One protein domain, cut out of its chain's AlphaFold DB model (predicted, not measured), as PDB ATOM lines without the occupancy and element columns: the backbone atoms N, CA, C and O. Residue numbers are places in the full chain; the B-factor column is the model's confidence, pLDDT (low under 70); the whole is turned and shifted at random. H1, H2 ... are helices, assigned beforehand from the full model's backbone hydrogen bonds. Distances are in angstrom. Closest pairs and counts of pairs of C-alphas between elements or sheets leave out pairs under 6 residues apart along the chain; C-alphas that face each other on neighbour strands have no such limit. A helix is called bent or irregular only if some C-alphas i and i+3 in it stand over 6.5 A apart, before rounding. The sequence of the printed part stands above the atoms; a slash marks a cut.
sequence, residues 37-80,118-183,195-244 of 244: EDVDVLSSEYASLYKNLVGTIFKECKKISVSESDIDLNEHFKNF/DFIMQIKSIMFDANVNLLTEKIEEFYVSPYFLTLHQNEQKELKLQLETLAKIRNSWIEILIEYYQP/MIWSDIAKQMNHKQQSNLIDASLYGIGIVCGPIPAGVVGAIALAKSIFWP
ATOM      1  N   GLU A  37      14.385  12.401 -20.852       81.69
ATOM      2  CA  GLU A  37      14.925  12.302 -22.212       81.69
ATOM      3  C   GLU A  37      16.433  12.013 -22.277       81.69
ATOM      4  O   GLU A  37      16.900  11.447 -23.262       81.69
ATOM      5  N   ASP A  38      17.183  12.339 -21.222       85.19
ATOM      6  CA  ASP A  38      18.633  12.145 -21.183       85.19
ATOM      7  C   ASP A  38      19.034  10.773 -20.629       85.19
ATOM      8  O   ASP A  38      20.205  10.406 -20.721       85.19
ATOM      9  N   VAL A  39      18.106  10.010 -20.031       85.62
ATOM     10  CA  VAL A  39      18.428   8.755 -19.326       85.62
ATOM     11  C   VAL A  39      19.088   7.750 -20.271       85.62
ATOM     12  O   VAL A  39      20.118   7.178 -19.913       85.62
ATOM     13  N   ASP A  40      18.586   7.609 -21.500       88.50
ATOM     14  CA  ASP A  40      19.150   6.688 -22.492       88.50
ATOM     15  C   ASP A  40      20.571   7.099 -22.926       88.50
ATOM     16  O   ASP A  40      21.489   6.272 -22.998       88.50
ATOM     17  N   VAL A  41      20.792   8.392 -23.171       89.50
ATOM     18  CA  VAL A  41      22.108   8.913 -23.568       89.50
ATOM     19  C   VAL A  41      23.099   8.753 -22.418       89.50
ATOM     20  O   VAL A  41      24.166   8.166 -22.593       89.50
ATOM     21  N   LEU A  42      22.722   9.200 -21.221       87.38
ATOM     22  CA  LEU A  42      23.558   9.129 -20.028       87.38
ATOM     23  C   LEU A  42      23.887   7.684 -19.657       87.38
ATOM     24  O   LEU A  42      25.048   7.382 -19.398       87.38
ATOM     25  N   SER A  43      22.914   6.770 -19.674       89.25
ATOM     26  CA  SER A  43      23.163   5.358 -19.358       89.25
ATOM     27  C   SER A  43      24.119   4.706 -20.361       89.25
ATOM     28  O   SER A  43      24.942   3.870 -19.982       89.25
ATOM     29  N   SER A  44      24.082   5.128 -21.629       90.38
ATOM     30  CA  SER A  44      25.062   4.709 -22.641       90.38
ATOM     31  C   SER A  44      26.463   5.242 -22.339       90.38
ATOM     32  O   SER A  44      27.440   4.498 -22.442       90.38
ATOM     33  N   GLU A  45      26.575   6.506 -21.930       88.75
ATOM     34  CA  GLU A  45      27.850   7.118 -21.542       88.75
ATOM     35  C   GLU A  45      28.453   6.439 -20.308       88.75
ATOM     36  O   GLU A  45      29.631   6.074 -20.327       88.75
ATOM     37  N   TYR A  46      27.647   6.169 -19.274       86.62
ATOM     38  CA  TYR A  46      28.081   5.396 -18.108       86.62
ATOM     39  C   TYR A  46      28.531   3.989 -18.486       86.62
ATOM     40  O   TYR A  46      29.585   3.540 -18.035       86.62
ATOM     41  N   ALA A  47      27.760   3.284 -19.318       88.00
ATOM     42  CA  ALA A  47      28.102   1.927 -19.722       88.00
ATOM     43  C   ALA A  47      29.403   1.875 -20.540       88.00
ATOM     44  O   ALA A  47      30.192   0.941 -20.376       88.00
ATOM     45  N   SER A  48      29.650   2.888 -21.376       89.00
ATOM     46  CA  SER A  48      30.896   3.056 -22.131       89.00
ATOM     47  C   SER A  48      32.085   3.336 -21.209       89.00
ATOM     48  O   SER A  48      33.111   2.658 -21.288       89.00
ATOM     49  N   LEU A  49      31.928   4.267 -20.263       87.06
ATOM     50  CA  LEU A  49      32.956   4.587 -19.274       87.06
ATOM     51  C   LEU A  49      33.313   3.368 -18.414       87.06
ATOM     52  O   LEU A  49      34.490   3.067 -18.209       87.06
ATOM     53  N   TYR A  50      32.297   2.625 -17.969       85.75
ATOM     54  CA  TYR A  50      32.468   1.375 -17.236       85.75
ATOM     55  C   TYR A  50      33.215   0.326 -18.070       85.75
ATOM     56  O   TYR A  50      34.180  -0.273 -17.595       85.75
ATOM     57  N   LYS A  51      32.813   0.130 -19.333       88.19
ATOM     58  CA  LYS A  51      33.463  -0.803 -20.265       88.19
ATOM     59  C   LYS A  51      34.944  -0.487 -20.448       88.19
ATOM     60  O   LYS A  51      35.765  -1.396 -20.374       88.19
ATOM     61  N   ASN A  52      35.284   0.782 -20.670       88.25
ATOM     62  CA  ASN A  52      36.666   1.214 -20.875       88.25
ATOM     63  C   ASN A  52      37.522   0.937 -19.638       88.25
ATOM     64  O   ASN A  52      38.610   0.370 -19.750       88.25
ATOM     65  N   LEU A  53      37.002   1.263 -18.456       85.38
ATOM     66  CA  LEU A  53      37.678   1.030 -17.187       85.38
ATOM     67  C   LEU A  53      37.935  -0.457 -16.939       85.38
ATOM     68  O   LEU A  53      39.079  -0.876 -16.759       85.38
ATOM     69  N   VAL A  54      36.878  -1.269 -16.970       86.44
ATOM     70  CA  VAL A  54      36.970  -2.713 -16.720       86.44
ATOM     71  C   VAL A  54      37.821  -3.400 -17.787       86.44
ATOM     72  O   VAL A  54      38.673  -4.224 -17.459       86.44
ATOM     73  N   GLY A  55      37.646  -3.030 -19.056       88.62
ATOM     74  CA  GLY A  55      38.455  -3.544 -20.154       88.62
ATOM     75  C   GLY A  55      39.942  -3.261 -19.946       88.62
ATOM     76  O   GLY A  55      40.761  -4.161 -20.123       88.62
ATOM     77  N   THR A  56      40.296  -2.053 -19.502       87.88
ATOM     78  CA  THR A  56      41.690  -1.686 -19.210       87.88
ATOM     79  C   THR A  56      42.244  -2.478 -18.023       87.88
ATOM     80  O   THR A  56      43.347  -3.015 -18.119       87.88
ATOM     81  N   ILE A  57      41.464  -2.647 -16.947       86.88
ATOM     82  CA  ILE A  57      41.848  -3.476 -15.787       86.88
ATOM     83  C   ILE A  57      42.170  -4.905 -16.223       86.88
ATOM     84  O   ILE A  57      43.193  -5.460 -15.827       86.88
ATOM     85  N   PHE A  58      41.315  -5.519 -17.040       88.12
ATOM     86  CA  PHE A  58      41.556  -6.885 -17.489       88.12
ATOM     87  C   PHE A  58      42.773  -6.989 -18.425       88.12
ATOM     88  O   PHE A  58      43.512  -7.972 -18.333       88.12
ATOM     89  N   LYS A  59      43.026  -5.990 -19.284       87.31
ATOM     90  CA  LYS A  59      44.226  -5.947 -20.139       87.31
ATOM     91  C   LYS A  59      45.500  -5.890 -19.304       87.31
ATOM     92  O   LYS A  59      46.423  -6.663 -19.563       87.31
ATOM     93  N   GLU A  60      45.529  -5.039 -18.280       85.94
ATOM     94  CA  GLU A  60      46.670  -4.962 -17.365       85.94
ATOM     95  C   GLU A  60      46.817  -6.244 -16.537       85.94
ATOM     96  O   GLU A  60      47.914  -6.794 -16.477       85.94
ATOM     97  N   CYS A  61      45.730  -6.811 -15.996       84.69
ATOM     98  CA  CYS A  61      45.788  -8.107 -15.307       84.69
ATOM     99  C   CYS A  61      46.396  -9.204 -16.191       84.69
ATOM    100  O   CYS A  61      47.294  -9.912 -15.743       84.69
ATOM    101  N   LYS A  62      45.956  -9.316 -17.452       84.62
ATOM    102  CA  LYS A  62      46.486 -10.292 -18.414       84.62
ATOM    103  C   LYS A  62      47.974 -10.084 -18.680       84.62
ATOM    104  O   LYS A  62      48.725 -11.047 -18.783       84.62
ATOM    105  N   LYS A  63      48.407  -8.831 -18.818       85.88
ATOM    106  CA  LYS A  63      49.814  -8.476 -19.042       85.88
ATOM    107  C   LYS A  63      50.685  -8.831 -17.837       85.88
ATOM    108  O   LYS A  63      51.784  -9.343 -18.017       85.88
ATOM    109  N   ILE A  64      50.196  -8.593 -16.621       85.00
ATOM    110  CA  ILE A  64      50.917  -8.942 -15.392       85.00
ATOM    111  C   ILE A  64      50.949 -10.458 -15.204       85.00
ATOM    112  O   ILE A  64      51.988 -10.993 -14.838       85.00
ATOM    113  N   SER A  65      49.855 -11.170 -15.492       82.38
ATOM    114  CA  SER A  65      49.779 -12.621 -15.277       82.38
ATOM    115  C   SER A  65      50.727 -13.426 -16.162       82.38
ATOM    116  O   SER A  65      51.031 -14.569 -15.841       82.38
ATOM    117  N   VAL A  66      51.172 -12.854 -17.285       83.44
ATOM    118  CA  VAL A  66      52.185 -13.456 -18.169       83.44
ATOM    119  C   VAL A  66      53.603 -12.944 -17.896       83.44
ATOM    120  O   VAL A  66      54.545 -13.405 -18.534       83.44
ATOM    121  N   SER A  67      53.764 -11.979 -16.988       79.38
ATOM    122  CA  SER A  67      55.065 -11.443 -16.591       79.38
ATOM    123  C   SER A  67      55.689 -12.319 -15.502       79.38
ATOM    124  O   SER A  67      55.007 -12.723 -14.566       79.38
ATOM    125  N   GLU A  68      56.998 -12.564 -15.574       62.22
ATOM    126  CA  GLU A  68      57.763 -13.302 -14.546       62.22
ATOM    127  C   GLU A  68      58.133 -12.430 -13.325       62.22
ATOM    128  O   GLU A  68      58.870 -12.851 -12.438       62.22
ATOM    129  N   SER A  69      57.659 -11.185 -13.282       68.38
ATOM    130  CA  SER A  69      57.974 -10.219 -12.227       68.38
ATOM    131  C   SER A  69      57.084 -10.389 -10.992       68.38
ATOM    132  O   SER A  69      55.858 -10.336 -11.121       68.38
ATOM    133  N   ASP A  70      57.688 -10.437  -9.801       70.12
ATOM    134  CA  ASP A  70      56.999 -10.309  -8.507       70.12
ATOM    135  C   ASP A  70      56.457  -8.880  -8.322       70.12
ATOM    136  O   ASP A  70      57.075  -8.017  -7.697       70.12
ATOM    137  N   ILE A  71      55.300  -8.603  -8.924       77.88
ATOM    138  CA  ILE A  71      54.594  -7.327  -8.790       77.88
ATOM    139  C   ILE A  71      53.670  -7.393  -7.571       77.88
ATOM    140  O   ILE A  71      52.821  -8.283  -7.477       77.88
ATOM    141  N   ASP A  72      53.758  -6.402  -6.677       81.69
ATOM    142  CA  ASP A  72      52.702  -6.165  -5.691       81.69
ATOM    143  C   ASP A  72      51.434  -5.702  -6.426       81.69
ATOM    144  O   ASP A  72      51.279  -4.540  -6.811       81.69
ATOM    145  N   LEU A  73      50.510  -6.642  -6.636       75.69
ATOM    146  CA  LEU A  73      49.249  -6.391  -7.328       75.69
ATOM    147  C   LEU A  73      48.402  -5.314  -6.635       75.69
ATOM    148  O   LEU A  73      47.616  -4.646  -7.299       75.69
ATOM    149  N   ASN A  74      48.489  -5.159  -5.314       74.88
ATOM    150  CA  ASN A  74      47.682  -4.166  -4.607       74.88
ATOM    151  C   ASN A  74      48.226  -2.757  -4.836       74.88
ATOM    152  O   ASN A  74      47.448  -1.852  -5.140       74.88
ATOM    153  N   GLU A  75      49.543  -2.580  -4.747       80.50
ATOM    154  CA  GLU A  75      50.186  -1.301  -5.057       80.50
ATOM    155  C   GLU A  75      50.021  -0.939  -6.539       80.50
ATOM    156  O   GLU A  75      49.648   0.190  -6.866       80.50
ATOM    157  N   HIS A  76      50.186  -1.915  -7.438       83.50
ATOM    158  CA  HIS A  76      50.000  -1.717  -8.872       83.50
ATOM    159  C   HIS A  76      48.596  -1.195  -9.204       83.50
ATOM    160  O   HIS A  76      48.461  -0.183  -9.892       83.50
ATOM    161  N   PHE A  77      47.543  -1.840  -8.687       79.38
ATOM    162  CA  PHE A  77      46.172  -1.421  -8.990       79.38
ATOM    163  C   PHE A  77      45.745  -0.130  -8.288       79.38
ATOM    164  O   PHE A  77      44.873   0.576  -8.803       79.38
ATOM    165  N   LYS A  78      46.367   0.213  -7.153       78.69
ATOM    166  CA  LYS A  78      46.186   1.529  -6.533       78.69
ATOM    167  C   LYS A  78      46.699   2.625  -7.472       78.69
ATOM    168  O   LYS A  78      45.924   3.490  -7.866       78.69
ATOM    169  N   ASN A  79      47.948   2.505  -7.922       80.88
ATOM    170  CA  ASN A  79      48.556   3.463  -8.848       80.88
ATOM    171  C   ASN A  79      47.814   3.511 -10.192       80.88
ATOM    172  O   ASN A  79      47.601   4.585 -10.745       80.88
ATOM    173  N   PHE A  80      47.374   2.357 -10.704       80.56
ATOM    174  CA  PHE A  80      46.556   2.275 -11.914       80.56
ATOM    175  C   PHE A  80      45.262   3.086 -11.790       80.56
ATOM    176  O   PHE A  80      44.918   3.828 -12.706       80.56
ATOM    177  N   ASP A 118      14.687  -8.305  -2.385       87.75
ATOM    178  CA  ASP A 118      14.038  -9.287  -3.250       87.75
ATOM    179  C   ASP A 118      14.218  -8.954  -4.734       87.75
ATOM    180  O   ASP A 118      14.488  -9.853  -5.535       87.75
ATOM    181  N   PHE A 119      14.141  -7.673  -5.101       89.56
ATOM    182  CA  PHE A 119      14.459  -7.220  -6.450       89.56
ATOM    183  C   PHE A 119      15.942  -7.432  -6.768       89.56
ATOM    184  O   PHE A 119      16.264  -7.988  -7.818       89.56
ATOM    185  N   ILE A 120      16.852  -7.089  -5.845       87.25
ATOM    186  CA  ILE A 120      18.290  -7.338  -6.025       87.25
ATOM    187  C   ILE A 120      18.551  -8.833  -6.242       87.25
ATOM    188  O   ILE A 120      19.258  -9.192  -7.179       87.25
ATOM    189  N   MET A 121      17.971  -9.721  -5.429       88.38
ATOM    190  CA  MET A 121      18.131 -11.171  -5.591       88.38
ATOM    191  C   MET A 121      17.621 -11.665  -6.948       88.38
ATOM    192  O   MET A 121      18.297 -12.463  -7.601       88.38
ATOM    193  N   GLN A 122      16.461 -11.175  -7.396       91.19
ATOM    194  CA  GLN A 122      15.915 -11.512  -8.711       91.19
ATOM    195  C   GLN A 122      16.853 -11.055  -9.829       91.19
ATOM    196  O   GLN A 122      17.232 -11.873 -10.666       91.19
ATOM    197  N   ILE A 123      17.304  -9.798  -9.797       89.94
ATOM    198  CA  ILE A 123      18.268  -9.259 -10.761       89.94
ATOM    199  C   ILE A 123      19.546 -10.096 -10.765       89.94
ATOM    200  O   ILE A 123      19.960 -10.540 -11.829       89.94
ATOM    201  N   LYS A 124      20.132 -10.405  -9.600       88.25
ATOM    202  CA  LYS A 124      21.332 -11.255  -9.498       88.25
ATOM    203  C   LYS A 124      21.150 -12.606 -10.196       88.25
ATOM    204  O   LYS A 124      22.082 -13.082 -10.835       88.25
ATOM    205  N   SER A 125      19.963 -13.206 -10.098       87.75
ATOM    206  CA  SER A 125      19.683 -14.510 -10.711       87.75
ATOM    207  C   SER A 125      19.525 -14.473 -12.237       87.75
ATOM    208  O   SER A 125      19.804 -15.476 -12.886       87.75
ATOM    209  N   ILE A 126      19.122 -13.332 -12.815       87.75
ATOM    210  CA  ILE A 126      18.781 -13.216 -14.248       87.75
ATOM    211  C   ILE A 126      19.696 -12.283 -15.044       87.75
ATOM    212  O   ILE A 126      19.637 -12.280 -16.272       87.75
ATOM    213  N   MET A 127      20.533 -11.485 -14.373       82.56
ATOM    214  CA  MET A 127      21.404 -10.461 -14.973       82.56
ATOM    215  C   MET A 127      22.207 -10.994 -16.163       82.56
ATOM    216  O   MET A 127      22.533 -10.280 -17.108       82.56
ATOM    217  N   PHE A 128      22.495 -12.283 -16.088       75.00
ATOM    218  CA  PHE A 128      23.401 -13.016 -16.936       75.00
ATOM    219  C   PHE A 128      22.777 -14.304 -17.462       75.00
ATOM    220  O   PHE A 128      23.489 -15.246 -17.800       75.00
ATOM    221  N   ASP A 129      21.450 -14.330 -17.559       81.88
ATOM    222  CA  ASP A 129      20.726 -15.409 -18.217       81.88
ATOM    223  C   ASP A 129      21.039 -15.453 -19.730       81.88
ATOM    224  O   ASP A 129      21.558 -14.494 -20.307       81.88
ATOM    225  N   ALA A 130      20.747 -16.569 -20.398       75.81
ATOM    226  CA  ALA A 130      20.871 -16.679 -21.853       75.81
ATOM    227  C   ALA A 130      19.775 -15.882 -22.582       75.81
ATOM    228  O   ALA A 130      19.988 -15.354 -23.674       75.81
ATOM    229  N   ASN A 131      18.589 -15.777 -21.982       82.75
ATOM    230  CA  ASN A 131      17.531 -14.933 -22.492       82.75
ATOM    231  C   ASN A 131      17.884 -13.465 -22.226       82.75
ATOM    232  O   ASN A 131      17.982 -13.001 -21.089       82.75
ATOM    233  N   VAL A 132      18.092 -12.717 -23.310       74.00
ATOM    234  CA  VAL A 132      18.497 -11.315 -23.225       74.00
ATOM    235  C   VAL A 132      17.424 -10.415 -22.624       74.00
ATOM    236  O   VAL A 132      17.773  -9.451 -21.948       74.00
ATOM    237  N   ASN A 133      16.156 -10.786 -22.771       85.94
ATOM    238  CA  ASN A 133      15.042  -9.934 -22.385       85.94
ATOM    239  C   ASN A 133      14.702 -10.006 -20.895       85.94
ATOM    240  O   ASN A 133      14.178  -9.030 -20.381       85.94
ATOM    241  N   LEU A 134      15.037 -11.093 -20.183       89.69
ATOM    242  CA  LEU A 134      14.606 -11.277 -18.784       89.69
ATOM    243  C   LEU A 134      15.030 -10.124 -17.872       89.69
ATOM    244  O   LEU A 134      14.251  -9.680 -17.036       89.69
ATOM    245  N   LEU A 135      16.263  -9.636 -18.035       89.31
ATOM    246  CA  LEU A 135      16.759  -8.503 -17.258       89.31
ATOM    247  C   LEU A 135      15.957  -7.230 -17.563       89.31
ATOM    248  O   LEU A 135      15.537  -6.545 -16.635       89.31
ATOM    249  N   THR A 136      15.731  -6.933 -18.842       91.12
ATOM    250  CA  THR A 136      14.989  -5.742 -19.276       91.12
ATOM    251  C   THR A 136      13.526  -5.809 -18.843       91.12
ATOM    252  O   THR A 136      13.044  -4.871 -18.223       91.12
ATOM    253  N   GLU A 137      12.855  -6.942 -19.063       94.31
ATOM    254  CA  GLU A 137      11.474  -7.192 -18.627       94.31
ATOM    255  C   GLU A 137      11.342  -7.017 -17.107       94.31
ATOM    256  O   GLU A 137      10.433  -6.342 -16.627       94.31
ATOM    257  N   LYS A 138      12.294  -7.543 -16.325       94.94
ATOM    258  CA  LYS A 138      12.288  -7.388 -14.862       94.94
ATOM    259  C   LYS A 138      12.486  -5.939 -14.413       94.94
ATOM    260  O   LYS A 138      11.909  -5.526 -13.408       94.94
ATOM    261  N   ILE A 139      13.310  -5.174 -15.126       93.62
ATOM    262  CA  ILE A 139      13.507  -3.743 -14.867       93.62
ATOM    263  C   ILE A 139      12.222  -2.961 -15.190       93.62
ATOM    264  O   ILE A 139      11.802  -2.125 -14.392       93.62
ATOM    265  N   GLU A 140      11.557  -3.268 -16.303       94.75
ATOM    266  CA  GLU A 140      10.279  -2.653 -16.681       94.75
ATOM    267  C   GLU A 140       9.169  -2.961 -15.663       94.75
ATOM    268  O   GLU A 140       8.446  -2.057 -15.241       94.75
ATOM    269  N   GLU A 141       9.078  -4.210 -15.194       95.88
ATOM    270  CA  GLU A 141       8.178  -4.607 -14.102       95.88
ATOM    271  C   GLU A 141       8.447  -3.811 -12.816       95.88
ATOM    272  O   GLU A 141       7.516  -3.424 -12.104       95.88
ATOM    273  N   PHE A 142       9.717  -3.533 -12.512       94.88
ATOM    274  CA  PHE A 142      10.086  -2.746 -11.341       94.88
ATOM    275  C   PHE A 142       9.629  -1.288 -11.454       94.88
ATOM    276  O   PHE A 142       9.150  -0.736 -10.462       94.88
ATOM    277  N   TYR A 143       9.684  -0.679 -12.643       94.69
ATOM    278  CA  TYR A 143       9.234   0.703 -12.857       94.69
ATOM    279  C   TYR A 143       7.734   0.914 -12.635       94.69
ATOM    280  O   TYR A 143       7.314   2.023 -12.306       94.69
ATOM    281  N   VAL A 144       6.922  -0.134 -12.771       95.81
ATOM    282  CA  VAL A 144       5.479  -0.084 -12.478       95.81
ATOM    283  C   VAL A 144       5.134  -0.603 -11.078       95.81
ATOM    284  O   VAL A 144       3.961  -0.655 -10.705       95.81
ATOM    285  N   SER A 145       6.136  -0.988 -10.283       94.69
ATOM    286  CA  SER A 145       5.925  -1.509  -8.934       94.69
ATOM    287  C   SER A 145       5.454  -0.416  -7.961       94.69
ATOM    288  O   SER A 145       5.876   0.740  -8.073       94.69
ATOM    289  N   PRO A 146       4.648  -0.762  -6.936       93.19
ATOM    290  CA  PRO A 146       4.242   0.195  -5.906       93.19
ATOM    291  C   PRO A 146       5.432   0.868  -5.220       93.19
ATOM    292  O   PRO A 146       5.371   2.057  -4.935       93.19
ATOM    293  N   TYR A 147       6.524   0.127  -5.001       89.94
ATOM    294  CA  TYR A 147       7.745   0.674  -4.417       89.94
ATOM    295  C   TYR A 147       8.297   1.821  -5.274       89.94
ATOM    296  O   TYR A 147       8.428   2.942  -4.787       89.94
ATOM    297  N   PHE A 148       8.548   1.577  -6.563       90.75
ATOM    298  CA  PHE A 148       9.140   2.584  -7.445       90.75
ATOM    299  C   PHE A 148       8.247   3.822  -7.589       90.75
ATOM    300  O   PHE A 148       8.729   4.952  -7.533       90.75
ATOM    301  N   LEU A 149       6.933   3.616  -7.696       91.81
ATOM    302  CA  LEU A 149       5.961   4.701  -7.836       91.81
ATOM    303  C   LEU A 149       5.843   5.585  -6.582       91.81
ATOM    304  O   LEU A 149       5.380   6.718  -6.695       91.81
ATOM    305  N   THR A 150       6.265   5.104  -5.406       89.62
ATOM    306  CA  THR A 150       6.289   5.912  -4.168       89.62
ATOM    307  C   THR A 150       7.516   6.810  -4.035       89.62
ATOM    308  O   THR A 150       7.503   7.728  -3.217       89.62
ATOM    309  N   LEU A 151       8.560   6.573  -4.836       85.31
ATOM    310  CA  LEU A 151       9.792   7.359  -4.805       85.31
ATOM    311  C   LEU A 151       9.582   8.769  -5.361       85.31
ATOM    312  O   LEU A 151       8.748   8.995  -6.243       85.31
ATOM    313  N   HIS A 152      10.398   9.715  -4.905       84.81
ATOM    314  CA  HIS A 152      10.431  11.054  -5.478       84.81
ATOM    315  C   HIS A 152      10.934  11.024  -6.927       84.81
ATOM    316  O   HIS A 152      11.746  10.185  -7.313       84.81
ATOM    317  N   GLN A 153      10.512  11.994  -7.742       81.44
ATOM    318  CA  GLN A 153      10.848  12.033  -9.172       81.44
ATOM    319  C   GLN A 153      12.363  11.979  -9.444       81.44
ATOM    320  O   GLN A 153      12.797  11.339 -10.399       81.44
ATOM    321  N   ASN A 154      13.178  12.621  -8.603       79.44
ATOM    322  CA  ASN A 154      14.637  12.584  -8.744       79.44
ATOM    323  C   ASN A 154      15.214  11.197  -8.429       79.44
ATOM    324  O   ASN A 154      16.129  10.748  -9.111       79.44
ATOM    325  N   GLU A 155      14.651  10.496  -7.445       81.75
ATOM    326  CA  GLU A 155      15.051   9.134  -7.084       81.75
ATOM    327  C   GLU A 155      14.661   8.139  -8.179       81.75
ATOM    328  O   GLU A 155      15.459   7.279  -8.545       81.75
ATOM    329  N   GLN A 156      13.469   8.303  -8.760       86.44
ATOM    330  CA  GLN A 156      13.021   7.514  -9.908       86.44
ATOM    331  C   GLN A 156      13.969   7.667 -11.101       86.44
ATOM    332  O   GLN A 156      14.356   6.672 -11.707       86.44
ATOM    333  N   LYS A 157      14.368   8.902 -11.425       85.00
ATOM    334  CA  LYS A 157      15.301   9.194 -12.524       85.00
ATOM    335  C   LYS A 157      16.685   8.607 -12.286       85.00
ATOM    336  O   LYS A 157      17.267   8.029 -13.198       85.00
ATOM    337  N   GLU A 158      17.193   8.728 -11.064       82.19
ATOM    338  CA  GLU A 158      18.483   8.151 -10.697       82.19
ATOM    339  C   GLU A 158      18.445   6.621 -10.800       82.19
ATOM    340  O   GLU A 158      19.311   6.022 -11.429       82.19
ATOM    341  N   LEU A 159      17.409   5.974 -10.257       86.75
ATOM    342  CA  LEU A 159      17.251   4.524 -10.371       86.75
ATOM    343  C   LEU A 159      17.087   4.064 -11.819       86.75
ATOM    344  O   LEU A 159      17.674   3.051 -12.192       86.75
ATOM    345  N   LYS A 160      16.326   4.798 -12.640       90.88
ATOM    346  CA  LYS A 160      16.199   4.508 -14.074       90.88
ATOM    347  C   LYS A 160      17.549   4.557 -14.767       90.88
ATOM    348  O   LYS A 160      17.926   3.593 -15.421       90.88
ATOM    349  N   LEU A 161      18.317   5.624 -14.546       87.62
ATOM    350  CA  LEU A 161      19.666   5.760 -15.091       87.62
ATOM    351  C   LEU A 161      20.542   4.560 -14.713       87.62
ATOM    352  O   LEU A 161      21.200   3.979 -15.576       87.62
ATOM    353  N   GLN A 162      20.525   4.148 -13.446       87.50
ATOM    354  CA  GLN A 162      21.291   2.993 -12.984       87.50
ATOM    355  C   GLN A 162      20.838   1.685 -13.623       87.50
ATOM    356  O   GLN A 162      21.674   0.920 -14.097       87.50
ATOM    357  N   LEU A 163      19.536   1.406 -13.638       90.31
ATOM    358  CA  LEU A 163      18.995   0.149 -14.153       90.31
ATOM    359  C   LEU A 163      19.119   0.055 -15.679       90.31
ATOM    360  O   LEU A 163      19.469  -1.001 -16.202       90.31
ATOM    361  N   GLU A 164      18.961   1.159 -16.403       91.31
ATOM    362  CA  GLU A 164      19.284   1.204 -17.831       91.31
ATOM    363  C   GLU A 164      20.778   0.989 -18.082       91.31
ATOM    364  O   GLU A 164      21.163   0.231 -18.977       91.31
ATOM    365  N   THR A 165      21.640   1.585 -17.251       89.88
ATOM    366  CA  THR A 165      23.085   1.333 -17.317       89.88
ATOM    367  C   THR A 165      23.379  -0.144 -17.057       89.88
ATOM    368  O   THR A 165      24.174  -0.733 -17.788       89.88
ATOM    369  N   LEU A 166      22.708  -0.774 -16.082       89.31
ATOM    370  CA  LEU A 166      22.837  -2.200 -15.763       89.31
ATOM    371  C   LEU A 166      22.585  -3.077 -16.992       89.31
ATOM    372  O   LEU A 166      23.374  -3.975 -17.298       89.31
ATOM    373  N   ALA A 167      21.490  -2.802 -17.703       88.69
ATOM    374  CA  ALA A 167      21.123  -3.529 -18.910       88.69
ATOM    375  C   ALA A 167      22.186  -3.368 -20.009       88.69
ATOM    376  O   ALA A 167      22.527  -4.337 -20.691       88.69
ATOM    377  N   LYS A 168      22.771  -2.170 -20.140       89.31
ATOM    378  CA  LYS A 168      23.801  -1.862 -21.143       89.31
ATOM    379  C   LYS A 168      25.165  -2.474 -20.817       89.31
ATOM    380  O   LYS A 168      25.809  -3.018 -21.715       89.31
ATOM    381  N   ILE A 169      25.604  -2.467 -19.553       87.44
ATOM    382  CA  ILE A 169      26.919  -3.020 -19.170       87.44
ATOM    383  C   ILE A 169      27.009  -4.537 -19.327       87.44
ATOM    384  O   ILE A 169      28.109  -5.072 -19.442       87.44
ATOM    385  N   ARG A 170      25.879  -5.250 -19.383       84.69
ATOM    386  CA  ARG A 170      25.875  -6.678 -19.717       84.69
ATOM    387  C   ARG A 170      26.557  -6.944 -21.060       84.69
ATOM    388  O   ARG A 170      27.376  -7.855 -21.154       84.69
ATOM    389  N   ASN A 171      26.261  -6.134 -22.075       80.50
ATOM    390  CA  ASN A 171      26.894  -6.259 -23.389       80.50
ATOM    391  C   ASN A 171      28.389  -5.934 -23.314       80.50
ATOM    392  O   ASN A 171      29.205  -6.663 -23.871       80.50
ATOM    393  N   SER A 172      28.757  -4.915 -22.534       85.44
ATOM    394  CA  SER A 172      30.157  -4.595 -22.255       85.44
ATOM    395  C   SER A 172      30.910  -5.785 -21.653       85.44
ATOM    396  O   SER A 172      32.021  -6.082 -22.082       85.44
ATOM    397  N   TRP A 173      30.304  -6.501 -20.703       85.44
ATOM    398  CA  TRP A 173      30.897  -7.702 -20.121       85.44
ATOM    399  C   TRP A 173      31.043  -8.847 -21.114       85.44
ATOM    400  O   TRP A 173      32.085  -9.500 -21.103       85.44
ATOM    401  N   ILE A 174      30.041  -9.088 -21.969       81.06
ATOM    402  CA  ILE A 174      30.132 -10.085 -23.047       81.06
ATOM    403  C   ILE A 174      31.377  -9.799 -23.888       81.06
ATOM    404  O   ILE A 174      32.227 -10.669 -24.039       81.06
ATOM    405  N   GLU A 175      31.520  -8.571 -24.379       82.44
ATOM    406  CA  GLU A 175      32.642  -8.187 -25.235       82.44
ATOM    407  C   GLU A 175      34.000  -8.346 -24.542       82.44
ATOM    408  O   GLU A 175      34.909  -8.957 -25.104       82.44
ATOM    409  N   ILE A 176      34.115  -7.843 -23.308       85.69
ATOM    410  CA  ILE A 176      35.323  -7.958 -22.483       85.69
ATOM    411  C   ILE A 176      35.678  -9.436 -22.326       85.69
ATOM    412  O   ILE A 176      36.778  -9.846 -22.674       85.69
ATOM    413  N   LEU A 177      34.747 -10.268 -21.859       83.25
ATOM    414  CA  LEU A 177      35.028 -11.672 -21.580       83.25
ATOM    415  C   LEU A 177      35.313 -12.507 -22.833       83.25
ATOM    416  O   LEU A 177      36.142 -13.412 -22.745       83.25
ATOM    417  N   ILE A 178      34.706 -12.213 -23.989       80.06
ATOM    418  CA  ILE A 178      35.070 -12.865 -25.262       80.06
ATOM    419  C   ILE A 178      36.539 -12.609 -25.587       80.06
ATOM    420  O   ILE A 178      37.257 -13.556 -25.895       80.06
ATOM    421  N   GLU A 179      37.001 -11.358 -25.476       79.56
ATOM    422  CA  GLU A 179      38.397 -10.988 -25.750       79.56
ATOM    423  C   GLU A 179      39.387 -11.804 -24.890       79.56
ATOM    424  O   GLU A 179      40.505 -12.103 -25.322       79.56
ATOM    425  N   TYR A 180      38.971 -12.214 -23.685       74.94
ATOM    426  CA  TYR A 180      39.798 -13.011 -22.776       74.94
ATOM    427  C   TYR A 180      39.673 -14.519 -22.972       74.94
ATOM    428  O   TYR A 180      40.699 -15.195 -23.047       74.94
ATOM    429  N   TYR A 181      38.454 -15.049 -23.048       73.75
ATOM    430  CA  TYR A 181      38.214 -16.490 -23.135       73.75
ATOM    431  C   TYR A 181      38.389 -17.050 -24.554       73.75
ATOM    432  O   TYR A 181      38.713 -18.225 -24.710       73.75
ATOM    433  N   GLN A 182      38.210 -16.233 -25.598       67.12
ATOM    434  CA  GLN A 182      38.307 -16.658 -26.997       67.12
ATOM    435  C   GLN A 182      39.280 -15.767 -27.787       67.12
ATOM    436  O   GLN A 182      38.865 -14.854 -28.498       67.12
ATOM    437  N   PRO A 183      40.596 -16.045 -27.741       54.38
ATOM    438  CA  PRO A 183      41.607 -15.231 -28.420       54.38
ATOM    439  C   PRO A 183      41.581 -15.306 -29.963       54.38
ATOM    440  O   PRO A 183      42.432 -14.695 -30.606       54.38
ATOM    441  N   MET A 195      23.238 -17.500 -27.196       59.28
ATOM    442  CA  MET A 195      23.959 -18.477 -26.372       59.28
ATOM    443  C   MET A 195      25.372 -18.039 -25.959       59.28
ATOM    444  O   MET A 195      25.903 -18.616 -25.013       59.28
ATOM    445  N   ILE A 196      25.952 -16.994 -26.566       63.88
ATOM    446  CA  ILE A 196      27.328 -16.544 -26.287       63.88
ATOM    447  C   ILE A 196      27.539 -16.290 -24.798       63.88
ATOM    448  O   ILE A 196      28.531 -16.726 -24.219       63.88
ATOM    449  N   TRP A 197      26.592 -15.613 -24.151       68.12
ATOM    450  CA  TRP A 197      26.743 -15.316 -22.738       68.12
ATOM    451  C   TRP A 197      26.568 -16.554 -21.851       68.12
ATOM    452  O   TRP A 197      27.305 -16.712 -20.884       68.12
ATOM    453  N   SER A 198      25.676 -17.483 -22.219       65.38
ATOM    454  CA  SER A 198      25.587 -18.794 -21.559       65.38
ATOM    455  C   SER A 198      26.915 -19.548 -21.658       65.38
ATOM    456  O   SER A 198      27.350 -20.165 -20.690       65.38
ATOM    457  N   ASP A 199      27.587 -19.466 -22.802       73.31
ATOM    458  CA  ASP A 199      28.839 -20.174 -23.048       73.31
ATOM    459  C   ASP A 199      30.038 -19.522 -22.348       73.31
ATOM    460  O   ASP A 199      30.911 -20.223 -21.841       73.31
ATOM    461  N   ILE A 200      30.063 -18.193 -22.235       75.12
ATOM    462  CA  ILE A 200      31.028 -17.471 -21.393       75.12
ATOM    463  C   ILE A 200      30.771 -17.769 -19.911       75.12
ATOM    464  O   ILE A 200      31.702 -18.068 -19.166       75.12
ATOM    465  N   ALA A 201      29.509 -17.749 -19.473       71.75
ATOM    466  CA  ALA A 201      29.139 -18.053 -18.095       71.75
ATOM    467  C   ALA A 201      29.529 -19.484 -17.697       71.75
ATOM    468  O   ALA A 201      30.046 -19.677 -16.600       71.75
ATOM    469  N   LYS A 202      29.369 -20.471 -18.591       74.38
ATOM    470  CA  LYS A 202      29.814 -21.864 -18.374       74.38
ATOM    471  C   LYS A 202      31.327 -22.004 -18.181       74.38
ATOM    472  O   LYS A 202      31.756 -22.980 -17.575       74.38
ATOM    473  N   GLN A 203      32.125 -21.068 -18.695       79.44
ATOM    474  CA  GLN A 203      33.579 -21.062 -18.497       79.44
ATOM    475  C   GLN A 203      33.980 -20.490 -17.131       79.44
ATOM    476  O   GLN A 203      35.088 -20.745 -16.666       79.44
ATOM    477  N   MET A 204      33.080 -19.757 -16.469       82.38
ATOM    478  CA  MET A 204      33.295 -19.213 -15.133       82.38
ATOM    479  C   MET A 204      32.793 -20.167 -14.047       82.38
ATOM    480  O   MET A 204      31.703 -20.731 -14.140       82.38
ATOM    481  N   ASN A 205      33.545 -20.282 -12.953       85.56
ATOM    482  CA  ASN A 205      33.050 -20.933 -11.742       85.56
ATOM    483  C   ASN A 205      32.049 -20.032 -10.987       85.56
ATOM    484  O   ASN A 205      31.967 -18.824 -11.217       85.56
ATOM    485  N   HIS A 206      31.315 -20.603 -10.026       83.12
ATOM    486  CA  HIS A 206      30.302 -19.867  -9.256       83.12
ATOM    487  C   HIS A 206      30.836 -18.607  -8.558       83.12
ATOM    488  O   HIS A 206      30.131 -17.603  -8.473       83.12
ATOM    489  N   LYS A 207      32.084 -18.628  -8.074       84.56
ATOM    490  CA  LYS A 207      32.699 -17.470  -7.413       84.56
ATOM    491  C   LYS A 207      32.991 -16.350  -8.414       84.56
ATOM    492  O   LYS A 207      32.717 -15.195  -8.112       84.56
ATOM    493  N   GLN A 208      33.501 -16.679  -9.600       86.06
ATOM    494  CA  GLN A 208      33.737 -15.718 -10.684       86.06
ATOM    495  C   GLN A 208      32.420 -15.105 -11.179       86.06
ATOM    496  O   GLN A 208      32.328 -13.887 -11.301       86.06
ATOM    497  N   GLN A 209      31.376 -15.918 -11.368       84.50
ATOM    498  CA  GLN A 209      30.042 -15.426 -11.736       84.50
ATOM    499  C   GLN A 209      29.485 -14.457 -10.680       84.50
ATOM    500  O   GLN A 209      29.032 -13.367 -11.024       84.50
ATOM    501  N   SER A 210      29.579 -14.814  -9.393       84.56
ATOM    502  CA  SER A 210      29.155 -13.939  -8.292       84.56
ATOM    503  C   SER A 210      29.942 -12.629  -8.270       84.56
ATOM    504  O   SER A 210      29.342 -11.561  -8.192       84.56
ATOM    505  N   ASN A 211      31.271 -12.694  -8.393       85.62
ATOM    506  CA  ASN A 211      32.128 -11.508  -8.412       85.62
ATOM    507  C   ASN A 211      31.790 -10.576  -9.581       85.62
ATOM    508  O   ASN A 211      31.858  -9.362  -9.423       85.62
ATOM    509  N   LEU A 212      31.422 -11.123 -10.742       87.69
ATOM    510  CA  LEU A 212      31.039 -10.336 -11.910       87.69
ATOM    511  C   LEU A 212      29.710  -9.609 -11.698       87.69
ATOM    512  O   LEU A 212      29.607  -8.413 -11.978       87.69
ATOM    513  N   ILE A 213      28.712 -10.301 -11.145       87.06
ATOM    514  CA  ILE A 213      27.432  -9.699 -10.747       87.06
ATOM    515  C   ILE A 213      27.668  -8.573  -9.744       87.06
ATOM    516  O   ILE A 213      27.209  -7.452  -9.951       87.06
ATOM    517  N   ASP A 214      28.435  -8.844  -8.693       83.31
ATOM    518  CA  ASP A 214      28.720  -7.856  -7.661       83.31
ATOM    519  C   ASP A 214      29.496  -6.657  -8.236       83.31
ATOM    520  O   ASP A 214      29.087  -5.518  -8.027       83.31
ATOM    521  N   ALA A 215      30.540  -6.877  -9.045       85.69
ATOM    522  CA  ALA A 215      31.298  -5.807  -9.706       85.69
ATOM    523  C   ALA A 215      30.422  -4.909 -10.589       85.69
ATOM    524  O   ALA A 215      30.652  -3.701 -10.684       85.69
ATOM    525  N   SER A 216      29.414  -5.498 -11.225       87.31
ATOM    526  CA  SER A 216      28.461  -4.770 -12.050       87.31
ATOM    527  C   SER A 216      27.543  -3.905 -11.197       87.31
ATOM    528  O   SER A 216      27.467  -2.697 -11.410       87.31
ATOM    529  N   LEU A 217      26.897  -4.501 -10.190       84.94
ATOM    530  CA  LEU A 217      25.958  -3.809  -9.309       84.94
ATOM    531  C   LEU A 217      26.637  -2.721  -8.465       84.94
ATOM    532  O   LEU A 217      26.053  -1.659  -8.251       84.94
ATOM    533  N   TYR A 218      27.868  -2.957  -8.008       79.50
ATOM    534  CA  TYR A 218      28.692  -1.942  -7.353       79.50
ATOM    535  C   TYR A 218      29.102  -0.838  -8.325       79.50
ATOM    536  O   TYR A 218      28.989   0.338  -8.003       79.50
ATOM    537  N   GLY A 219      29.519  -1.196  -9.539       76.56
ATOM    538  CA  GLY A 219      29.996  -0.227 -10.523       76.56
ATOM    539  C   GLY A 219      28.966   0.800 -10.956       76.56
ATOM    540  O   GLY A 219      29.321   1.952 -11.177       76.56
ATOM    541  N   ILE A 220      27.697   0.410 -11.024       78.31
ATOM    542  CA  ILE A 220      26.612   1.331 -11.369       78.31
ATOM    543  C   ILE A 220      25.921   1.937 -10.143       78.31
ATOM    544  O   ILE A 220      24.978   2.708 -10.290       78.31
ATOM    545  N   GLY A 221      26.368   1.599  -8.930       74.00
ATOM    546  CA  GLY A 221      25.893   2.186  -7.680       74.00
ATOM    547  C   GLY A 221      24.605   1.591  -7.090       74.00
ATOM    548  O   GLY A 221      23.901   2.300  -6.369       74.00
ATOM    549  N   ILE A 222      24.213   0.361  -7.454       71.50
ATOM    550  CA  ILE A 222      22.992  -0.295  -6.938       71.50
ATOM    551  C   ILE A 222      23.193  -0.798  -5.504       71.50
ATOM    552  O   ILE A 222      22.297  -0.658  -4.679       71.50
ATOM    553  N   VAL A 223      24.350  -1.403  -5.203       58.19
ATOM    554  CA  VAL A 223      24.599  -2.056  -3.897       58.19
ATOM    555  C   VAL A 223      25.455  -1.197  -2.963       58.19
ATOM    556  O   VAL A 223      25.213  -1.160  -1.760       58.19
ATOM    557  N   CYS A 224      26.470  -0.506  -3.479       58.84
ATOM    558  CA  CYS A 224      27.218   0.503  -2.724       58.84
ATOM    559  C   CYS A 224      27.668   1.622  -3.669       58.84
ATOM    560  O   CYS A 224      27.205   1.639  -4.803       58.84
ATOM    561  N   GLY A 225      28.467   2.580  -3.180       56.41
ATOM    562  CA  GLY A 225      28.851   3.813  -3.881       56.41
ATOM    563  C   GLY A 225      29.453   3.633  -5.292       56.41
ATOM    564  O   GLY A 225      29.560   2.515  -5.779       56.41
ATOM    565  N   PRO A 226      29.832   4.738  -5.958       57.09
ATOM    566  CA  PRO A 226      30.000   4.834  -7.417       57.09
ATOM    567  C   PRO A 226      31.064   3.894  -8.017       57.09
ATOM    568  O   PRO A 226      31.728   3.138  -7.313       57.09
ATOM    569  N   ILE A 227      31.289   4.020  -9.332       62.69
ATOM    570  CA  ILE A 227      32.300   3.327 -10.157       62.69
ATOM    571  C   ILE A 227      33.598   2.897  -9.425       62.69
ATOM    572  O   ILE A 227      34.017   1.764  -9.662       62.69
ATOM    573  N   PRO A 228      34.219   3.671  -8.504       66.38
ATOM    574  CA  PRO A 228      35.311   3.189  -7.646       66.38
ATOM    575  C   PRO A 228      35.070   1.845  -6.929       66.38
ATOM    576  O   PRO A 228      35.979   1.020  -6.852       66.38
ATOM    577  N   ALA A 229      33.862   1.563  -6.438       69.06
ATOM    578  CA  ALA A 229      33.527   0.256  -5.869       69.06
ATOM    579  C   ALA A 229      33.449  -0.836  -6.949       69.06
ATOM    580  O   ALA A 229      33.900  -1.966  -6.741       69.06
ATOM    581  N   GLY A 230      32.945  -0.480  -8.134       70.50
ATOM    582  CA  GLY A 230      32.996  -1.328  -9.324       70.50
ATOM    583  C   GLY A 230      34.417  -1.664  -9.766       70.50
ATOM    584  O   GLY A 230      34.656  -2.795 -10.169       70.50
ATOM    585  N   VAL A 231      35.370  -0.734  -9.630       73.19
ATOM    586  CA  VAL A 231      36.803  -0.971  -9.895       73.19
ATOM    587  C   VAL A 231      37.341  -2.059  -8.982       73.19
ATOM    588  O   VAL A 231      37.955  -3.011  -9.458       73.19
ATOM    589  N   VAL A 232      37.059  -1.967  -7.681       75.19
ATOM    590  CA  VAL A 232      37.467  -2.994  -6.712       75.19
ATOM    591  C   VAL A 232      36.872  -4.354  -7.079       75.19
ATOM    592  O   VAL A 232      37.593  -5.352  -7.101       75.19
ATOM    593  N   GLY A 233      35.581  -4.393  -7.425       78.81
ATOM    594  CA  GLY A 233      34.915  -5.610  -7.889       78.81
ATOM    595  C   GLY A 233      35.528  -6.174  -9.175       78.81
ATOM    596  O   GLY A 233      35.792  -7.373  -9.258       78.81
ATOM    597  N   ALA A 234      35.821  -5.320 -10.156       82.00
ATOM    598  CA  ALA A 234      36.417  -5.707 -11.430       82.00
ATOM    599  C   ALA A 234      37.847  -6.240 -11.261       82.00
ATOM    600  O   ALA A 234      38.189  -7.257 -11.862       82.00
ATOM    601  N   ILE A 235      38.660  -5.621 -10.399       80.31
ATOM    602  CA  ILE A 235      39.992  -6.125 -10.037       80.31
ATOM    603  C   ILE A 235      39.871  -7.481  -9.340       80.31
ATOM    604  O   ILE A 235      40.613  -8.402  -9.669       80.31
ATOM    605  N   ALA A 236      38.945  -7.633  -8.388       81.44
ATOM    606  CA  ALA A 236      38.740  -8.900  -7.686       81.44
ATOM    607  C   ALA A 236      38.317 -10.026  -8.645       81.44
ATOM    608  O   ALA A 236      38.832 -11.145  -8.553       81.44
ATOM    609  N   LEU A 237      37.427  -9.724  -9.593       85.75
ATOM    610  CA  LEU A 237      37.041 -10.642 -10.658       85.75
ATOM    611  C   LEU A 237      38.241 -11.002 -11.539       85.75
ATOM    612  O   LEU A 237      38.534 -12.186 -11.697       85.75
ATOM    613  N   ALA A 238      38.954 -10.009 -12.071       84.31
ATOM    614  CA  ALA A 238      40.104 -10.240 -12.935       84.31
ATOM    615  C   ALA A 238      41.176 -11.074 -12.216       84.31
ATOM    616  O   ALA A 238      41.643 -12.075 -12.756       84.31
ATOM    617  N   LYS A 239      41.477 -10.760 -10.949       80.81
ATOM    618  CA  LYS A 239      42.395 -11.555 -10.123       80.81
ATOM    619  C   LYS A 239      41.973 -13.022 -10.048       80.81
ATOM    620  O   LYS A 239      42.802 -13.900 -10.242       80.81
ATOM    621  N   SER A 240      40.681 -13.281  -9.839       83.56
ATOM    622  CA  SER A 240      40.145 -14.646  -9.773       83.56
ATOM    623  C   SER A 240      40.149 -15.408 -11.104       83.56
ATOM    624  O   SER A 240      39.908 -16.612 -11.103       83.56
ATOM    625  N   ILE A 241      40.366 -14.726 -12.231       82.94
ATOM    626  CA  ILE A 241      40.474 -15.336 -13.564       82.94
ATOM    627  C   ILE A 241      41.941 -15.612 -13.907       82.94
ATOM    628  O   ILE A 241      42.260 -16.699 -14.376       82.94
ATOM    629  N   PHE A 242      42.829 -14.644 -13.667       81.88
ATOM    630  CA  PHE A 242      44.232 -14.724 -14.086       81.88
ATOM    631  C   PHE A 242      45.163 -15.399 -13.064       81.88
ATOM    632  O   PHE A 242      46.210 -15.909 -13.455       81.88
ATOM    633  N   TRP A 243      44.778 -15.446 -11.785       81.69
ATOM    634  CA  TRP A 243      45.487 -16.163 -10.715       81.69
ATOM    635  C   TRP A 243      44.492 -17.022  -9.905       81.69
ATOM    636  O   TRP A 243      44.151 -16.653  -8.775       81.69
ATOM    637  N   PRO A 244      43.945 -18.097 -10.507       67.56
ATOM    638  CA  PRO A 244      42.896 -18.926  -9.907       67.56
ATOM    639  C   PRO A 244      43.341 -19.714  -8.667       67.56
ATOM    640  O   PRO A 244      44.520 -20.130  -8.600       67.56
TER     641      PRO A 244
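AT A GLANCE: This is residues 37 to 80, 118 to 183 and 195 to 244 of the 244 residues of an uncharacterized protein of Alistipes finegoldii (UniProt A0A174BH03). Two long helices, H1 and H6, run side by side the same way, and the helical hairpin of H8 and H9 packs over them with H9 on H1. The small hairpin of H3 and H4 sits beside H6, H7 crosses H6 near its last residues, the short helices H5 and H2 lie toward opposite ends of the long axis, and the link residues 67 to 72 stick out. The printed part has 160 residues with nine named helices, H1 to H9 in order along the chain, and no named strand; the class is all helix. The whole is compact, with a radius of gyration of the C-alphas of 16.4 A, but elongated in outline, spanning 55 by 34 by 26 A.

HOW THE PARTS SIT: H6, residues 153 to 181, is the hub, touching four helices, and has a kink of 29 degrees near residue 169. It touches H1, residues 37 to 65, closest at the C-alphas of Ser 43 and Thr 165, 4.5 A apart, the same way at a shallow tilt of 34 degrees, only just short of steep. H9, residues 227 to 242, touches H1, closest at the C-alphas of Phe 58 and Ala 238, 5.8 A apart, at a tilt of 37 degrees, only just steep. H8, residues 206 to 219, forms a helical hairpin with H9, opposite ways at a shallow tilt of 21 degrees; their closest C-alphas, Gly 219 and Gly 230, are 3.4 A apart. H8 only just touches H6, with 3 pairs of C-alphas within 8 A, the closest Leu 166 and Ser 216 at 7.2 A. H1, H6, H8 and H9 form a bundle, a group of helices each touching others of the group. H4, residues 133 to 143, only just touches residues 163 to 167 of H6, with 3 pairs within 8 A, the closest Thr 136 and Ala 167 at 6.5 A. H3, residues 118 to 126, forms a helical hairpin with H4, their closest C-alphas, Ile 126 and Leu 135, 5.9 A apart. H7, residues 195 to 203, touches residues 174 to 181 of H6, closest at the C-alphas of Ile 174 and Trp 197, 6.2 A apart, only just about perpendicular at 72 degrees. H5, residues 146 to 150, is close to but not clearly touching H6, and H2, residues 73 to 80, is near H1. Every O i to N i+4 pair is within hydrogen-bond range in H2, H3, H4, H5, H7, H8 and H9, against 24 of 25 in H1 and 23 of 25 in H6.

IN THESE COORDINATES: H1 begins at C-alpha 37, (14.925, 12.302, -22.212), and is 43.4 A long; it is irregular, with C-alphas 37 and 40 7.0 A apart. H6 is 41.9 A long, H9 22.0 A and H8 19.7 A. H9 ends at C-alpha 242, (44.232, -14.724, -14.086).

THE WHOLE: The two C-alphas farthest apart, Glu 68 and Thr 150, are 55.9 A apart. Residues 81 to 117 are not printed, a gap of 35.6 A between C-alphas 80 and 118, nor are residues 184 to 194, 18.1 A between C-alphas 183 and 195. Of the links that are printed whole, none is long. The mean pLDDT of the printed part is 82.3; 16 residues are under 70, among them 195 to 198 and 223 to 229.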